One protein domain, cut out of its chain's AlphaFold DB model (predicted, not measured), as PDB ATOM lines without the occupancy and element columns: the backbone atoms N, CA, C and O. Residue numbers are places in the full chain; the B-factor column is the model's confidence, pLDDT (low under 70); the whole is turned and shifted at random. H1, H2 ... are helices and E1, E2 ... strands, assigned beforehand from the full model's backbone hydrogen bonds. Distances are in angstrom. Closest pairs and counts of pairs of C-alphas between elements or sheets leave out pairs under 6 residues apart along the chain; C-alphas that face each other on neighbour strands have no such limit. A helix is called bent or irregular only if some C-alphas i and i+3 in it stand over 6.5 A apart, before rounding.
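Overview. This is residues 2 to 28 and 132 to 147 of the 149 residues of an uncharacterized protein of Actinobacteria bacterium (UniProt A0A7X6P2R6). A long, thin rod: one helix, H1, makes one end, and a two-stranded antiparallel ribbon of E1 and E2 continues the length beyond it, nearly end to end with the helix. Residues 2 to 8 of H1 stick out free at the helix end, and at the end of E2 nearer to H1 the last printed residues fold back so that residues 145 to 146 pair with residues 140 to 141 of E2. The printed part has 43 residues with one named helix and two named strands, in the order H1, E1, E2 along the chain, and its class is mixed, helices and strands. The whole is extended, with a radius of gyration of the C-alphas of 14.7 A, and the C-alphas span 52 by 15 by 12 A.

Along the chain. H1 is residues 2 to 14, from C-alpha 2 at (58.754, 59.075, 90.086) to C-alpha 14 at (47.035, 71.618, 97.113), 18.5 A from first to last C-alpha. E1 is residues 17 to 24 and measures 21.0 A from first to last C-alpha, beginning with C-alpha 17 at (48.449, 79.225, 101.193). After the cut, E2 is residues 134 to 141, 22.8 A from first to last C-alpha, and ends with C-alpha 141 at (54.066, 75.859, 100.392).

Arrangement. In H1 every backbone O i to N i+4 pair is within hydrogen-bond range, and the helix is not bent. A tight link of 2 residues joins H1 to E1. E1 and E2 are antiparallel neighbours, with 150 degrees between their N-to-C directions. Among the C-alphas that face each other are those of Arg 18 and Val 139, 4.6 A apart, and those of Val 22 and Thr 135, 4.5 A apart. Across this pair, N 17 and O 140 are within hydrogen-bond range at 2.9 A, and N 138 and O 19 at 2.8 A. The closest C-alphas of H1 and E2 are those of Ala 12 and Tyr 141, 5.6 A apart, while the centres of H1 and E2 are 21.3 A apart. The short pairing of residues 140 to 141 of E2 with residues 145 to 146 is antiparallel.

Size, cuts and confidence. The two C-alphas farthest apart are those of Leu 2 and Gln 28, at 52.0 A. Residues 29 to 131 are not printed, and C-alphas 28 and 132 are 8.2 A apart across this cut; the link from E1 to E2 runs across it. In the full chain of 149 residues the printed part begins at residue 2 and ends at residue 147. The mean pLDDT of the printed part is 85.4, that of H1 is 76, and residue 2 is the one printed residue under 70.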
ATOM      1  N   LEU A   2      59.681  58.148  90.767       68.00
ATOM      2  CA  LEU A   2      58.754  59.075  90.086       68.00
ATOM      3  C   LEU A   2      57.390  59.254  90.789       68.00
ATOM      4  O   LEU A   2      56.940  60.379  90.951       68.00
ATOM      5  N   ILE A   3      56.769  58.172  91.274       74.88
ATOM      6  CA  ILE A   3      55.447  58.226  91.934       74.88
ATOM      7  C   ILE A   3      55.487  59.036  93.241       74.88
ATOM      8  O   ILE A   3      54.596  59.839  93.500       74.88
ATOM      9  N   ALA A   4      56.543  58.872  94.042       74.12
ATOM     10  CA  ALA A   4      56.713  59.627  95.284       74.12
ATOM     11  C   ALA A   4      56.954  61.121  95.008       74.12
ATOM     12  O   ALA A   4      56.374  61.967  95.680       74.12
ATOM     13  N   ALA A   5      57.743  61.448  93.979       74.19
ATOM     14  CA  ALA A   5      57.985  62.831  93.576       74.19
ATOM     15  C   ALA A   5      56.697  63.531  93.101       74.19
ATOM     16  O   ALA A   5      56.430  64.660  93.503       74.19
ATOM     17  N   VAL A   6      55.863  62.845  92.312       79.56
ATOM     18  CA  VAL A   6      54.565  63.378  91.862       79.56
ATOM     19  C   VAL A   6      53.619  63.602  93.044       79.56
ATOM     20  O   VAL A   6      52.989  64.654  93.128       79.56
ATOM     21  N   GLY A   7      53.555  62.656  93.987       77.44
ATOM     22  CA  GLY A   7      52.723  62.792  95.186       77.44
ATOM     23  C   GLY A   7      53.092  64.007  96.043       77.44
ATOM     24  O   GLY A   7      52.208  64.737  96.483       77.44
ATOM     25  N   VAL A   8      54.391  64.271  96.221       76.62
ATOM     26  CA  VAL A   8      54.883  65.435  96.981       76.62
ATOM     27  C   VAL A   8      54.528  66.752  96.287       76.62
ATOM     28  O   VAL A   8      54.102  67.690  96.953       76.62
ATOM     29  N   VAL A   9      54.640  66.822  94.958       76.69
ATOM     30  CA  VAL A   9      54.276  68.027  94.191       76.69
ATOM     31  C   VAL A   9      52.773  68.310  94.282       76.69
ATOM     32  O   VAL A   9      52.383  69.457  94.487       76.69
ATOM     33  N   LEU A  10      51.927  67.280  94.183       79.25
ATOM     34  CA  LEU A  10      50.473  67.438  94.309       79.25
ATOM     35  C   LEU A  10      50.070  67.943  95.699       79.25
ATOM     36  O   LEU A  10      49.279  68.880  95.798       79.25
ATOM     37  N   LEU A  11      50.654  67.368  96.756       77.06
ATOM     38  CA  LEU A  11      50.441  67.826  98.130       77.06
ATOM     39  C   LEU A  11      50.863  69.291  98.290       77.06
ATOM     40  O   LEU A  11      50.045  70.087  98.742       77.06
ATOM     41  N   ALA A  12      52.061  69.659  97.820       72.75
ATOM     42  CA  ALA A  12      52.578  71.030  97.878       72.75
ATOM     43  C   ALA A  12      51.595  72.040  97.282       72.75
ATOM     44  O   ALA A  12      51.240  73.020  97.928       72.75
ATOM     45  N   VAL A  13      51.144  71.789  96.050       75.88
ATOM     46  CA  VAL A  13      50.264  72.708  95.319       75.88
ATOM     47  C   VAL A  13      48.887  72.791  95.977       75.88
ATOM     48  O   VAL A  13      48.318  73.878  96.046       75.88
ATOM     49  N   SER A  14      48.361  71.670  96.483       75.38
ATOM     50  CA  SER A  14      47.035  71.618  97.113       75.38
ATOM     51  C   SER A  14      46.965  72.294  98.486       75.38
ATOM     52  O   SER A  14      45.910  72.803  98.850       75.38
ATOM     53  N   THR A  15      48.073  72.326  99.234       76.69
ATOM     54  CA  THR A  15      48.150  72.947 100.568       76.69
ATOM     55  C   THR A  15      48.856  74.301 100.544       76.69
ATOM     56  O   THR A  15      49.294  74.774 101.591       76.69
ATOM     57  N   ALA A  16      49.056  74.892  99.364       83.12
ATOM     58  CA  ALA A  16      49.705  76.187  99.239       83.12
ATOM     59  C   ALA A  16      48.763  77.295  99.728       83.12
ATOM     60  O   ALA A  16      47.695  77.503  99.148       83.12
ATOM     61  N   GLU A  17      49.162  78.024 100.767       86.75
ATOM     62  CA  GLU A  17      48.449  79.225 101.193       86.75
ATOM     63  C   GLU A  17      48.795  80.368 100.242       86.75
ATOM     64  O   GLU A  17      49.969  80.634  99.988       86.75
ATOM     65  N   ARG A  18      47.772  81.027  99.698       89.88
ATOM     66  CA  ARG A  18      47.915  82.134  98.748       89.88
ATOM     67  C   ARG A  18      47.251  83.374  99.311       89.88
ATOM     68  O   ARG A  18      46.128  83.296  99.809       89.88
ATOM     69  N   TRP A  19      47.909  84.518  99.201       90.56
ATOM     70  CA  TRP A  19      47.299  85.805  99.522       90.56
ATOM     71  C   TRP A  19      47.882  86.919  98.666       90.56
ATOM     72  O   TRP A  19      48.964  86.807  98.099       90.56
ATOM     73  N   THR A  20      47.161  88.031  98.599       91.44
ATOM     74  CA  THR A  20      47.665  89.257  97.989       91.44
ATOM     75  C   THR A  20      48.444  90.031  99.039       91.44
ATOM     76  O   THR A  20      47.868  90.538 100.004       91.44
ATOM     77  N   LYS A  21      49.765  90.094  98.883       92.12
ATOM     78  CA  LYS A  21      50.625  90.903  99.740       92.12
ATOM     79  C   LYS A  21      50.715  92.311  99.170       92.12
ATOM     80  O   LYS A  21      50.881  92.490  97.966       92.12
ATOM     81  N   VAL A  22      50.592  93.303 100.045       93.50
ATOM     82  CA  VAL A  22      50.794  94.712  99.707       93.50
ATOM     83  C   VAL A  22      52.259  95.050  99.967       93.50
ATOM     84  O   VAL A  22      52.691  95.034 101.118       93.50
ATOM     85  N   ASP A  23      53.016  95.336  98.910       92.69
ATOM     86  CA  ASP A  23      54.426  95.736  99.011       92.69
ATOM     87  C   ASP A  23      54.562  97.227  99.289       92.69
ATOM     88  O   ASP A  23      55.393  97.659 100.085       92.69
ATOM     89  N   VAL A  24      53.714  98.015  98.629       94.44
ATOM     90  CA  VAL A  24      53.604  99.455  98.829       94.44
ATOM     91  C   VAL A  24      52.135  99.766  99.023       94.44
ATOM     92  O   VAL A  24      51.311  99.454  98.161       94.44
ATOM     93  N   ALA A  25      51.812 100.348 100.176       94.50
ATOM     94  CA  ALA A  25      50.455 100.762 100.489       94.50
ATOM     95  C   ALA A  25      49.950 101.799  99.480       94.50
ATOM     96  O   ALA A  25      50.727 102.556  98.897       94.50
ATOM     97  N   GLU A  26      48.634 101.831  99.302       95.00
ATOM     98  CA  GLU A  26      47.975 102.869  98.520       95.00
ATOM     99  C   GLU A  26      48.295 104.252  99.100       95.00
ATOM    100  O   GLU A  26      48.188 104.480 100.308       95.00
ATOM    101  N   GLN A  27      48.680 105.177  98.225       95.00
ATOM    102  CA  GLN A  27      48.834 106.582  98.564       95.00
ATOM    103  C   GLN A  27      47.566 107.316  98.133       95.00
ATOM    104  O   GLN A  27      47.307 107.465  96.935       95.00
ATOM    105  N   GLN A  28      46.793 107.784  99.115       95.12
ATOM    106  CA  GLN A  28      45.646 108.650  98.857       95.12
ATOM    107  C   GLN A  28      46.095 109.980  98.251       95.12
ATOM    108  O   GLN A  28      47.188 110.474  98.533       95.12
ATOM    109  N   ALA A 132      48.036 103.865  93.317       95.75
ATOM    110  CA  ALA A 132      47.460 102.580  93.687       95.75
ATOM    111  C   ALA A 132      48.479 101.727  94.460       95.75
ATOM    112  O   ALA A 132      49.690 101.829  94.239       95.75
ATOM    113  N   ALA A 133      47.976 100.865  95.343       95.69
ATOM    114  CA  ALA A 133      48.815  99.903  96.043       95.69
ATOM    115  C   ALA A 133      49.556  98.999  95.045       95.69
ATOM    116  O   ALA A 133      48.969  98.509  94.075       95.69
ATOM    117  N   ILE A 134      50.835  98.742  95.312       95.75
ATOM    118  CA  ILE A 134      51.604  97.732  94.582       95.75
ATOM    119  C   ILE A 134      51.451  96.423  95.341       95.75
ATOM    120  O   ILE A 134      51.774  96.343  96.529       95.75
ATOM    121  N   THR A 135      50.937  95.410  94.651       95.38
ATOM    122  CA  THR A 135      50.641  94.110  95.246       95.38
ATOM    123  C   THR A 135      51.176  92.970  94.399       95.38
ATOM    124  O   THR A 135      51.130  93.050  93.171       95.38
ATOM    125  N   HIS A 136      51.555  91.872  95.044       93.94
ATOM    126  CA  HIS A 136      51.832  90.607  94.374       93.94
ATOM    127  C   HIS A 136      51.119  89.440  95.065       93.94
ATOM    128  O   HIS A 136      50.695  89.528  96.220       93.94
ATOM    129  N   GLU A 137      50.960  88.338  94.334       92.94
ATOM    130  CA  GLU A 137      50.492  87.077  94.906       92.94
ATOM    131  C   GLU A 137      51.649  86.410  95.654       92.94
ATOM    132  O   GLU A 137      52.639  86.001  95.048       92.94
ATOM    133  N   ALA A 138      51.515  86.304  96.969       91.12
ATOM    134  CA  ALA A 138      52.427  85.563  97.822       91.12
ATOM    135  C   ALA A 138      51.900  84.139  98.017       91.12
ATOM    136  O   ALA A 138      50.690  83.917  98.136       91.12
ATOM    137  N   VAL A 139      52.821  83.175  98.028       91.44
ATOM    138  CA  VAL A 139      52.501  81.751  98.150       91.44
ATOM    139  C   VAL A 139      53.414  81.094  99.179       91.44
ATOM    140  O   VAL A 139      54.639  81.164  99.050       91.44
ATOM    141  N   CYS A 140      52.810  80.393 100.139       89.56
ATOM    142  CA  CYS A 140      53.492  79.570 101.130       89.56
ATOM    143  C   CYS A 140      53.166  78.093 100.902       89.56
ATOM    144  O   CYS A 140      52.034  77.647 101.091       89.56
ATOM    145  N   TYR A 141      54.168  77.308 100.520       85.44
ATOM    146  CA  TYR A 141      54.066  75.859 100.392       85.44
ATOM    147  C   TYR A 141      54.453  75.187 101.711       85.44
ATOM    148  O   TYR A 141      55.462  75.537 102.333       85.44
ATOM    149  N   PHE A 142      53.661  74.195 102.128       80.69
ATOM    150  CA  PHE A 142      53.884  73.389 103.337       80.69
ATOM    151  C   PHE A 142      54.023  74.179 104.652       80.69
ATOM    152  O   PHE A 142      54.456  73.616 105.654       80.69
ATOM    153  N   GLY A 143      53.674  75.468 104.665       79.19
ATOM    154  CA  GLY A 143      53.814  76.336 105.835       79.19
ATOM    155  C   GLY A 143      55.228  76.882 106.084       79.19
ATOM    156  O   GLY A 143      55.433  77.521 107.110       79.19
ATOM    157  N   PHE A 144      56.211  76.639 105.203       80.19
ATOM    158  CA  PHE A 144      57.588  77.129 105.416       80.19
ATOM    159  C   PHE A 144      58.411  77.430 104.151       80.19
ATOM    160  O   PHE A 144      59.517  77.956 104.269       80.19
ATOM    161  N   VAL A 145      57.932  77.098 102.946       82.06
ATOM    162  CA  VAL A 145      58.653  77.364 101.688       82.06
ATOM    163  C   VAL A 145      57.937  78.453 100.900       82.06
ATOM    164  O   VAL A 145      56.792  78.271 100.502       82.06
ATOM    165  N   GLY A 146      58.636  79.546 100.603       84.19
ATOM    166  CA  GLY A 146      58.073  80.710  99.918       84.19
ATOM    167  C   GLY A 146      57.885  81.881 100.875       84.19
ATOM    168  O   GLY A 146      58.546  81.953 101.911       84.19
ATOM    169  N   GLU A 147      57.002  82.808 100.524       85.19
ATOM    170  CA  GLU A 147      56.589  83.854 101.455       85.19
ATOM    171  C   GLU A 147      55.467  83.276 102.306       85.19
ATOM    172  O   GLU A 147      54.458  82.871 101.745       85.19
TER     173      GLU A 147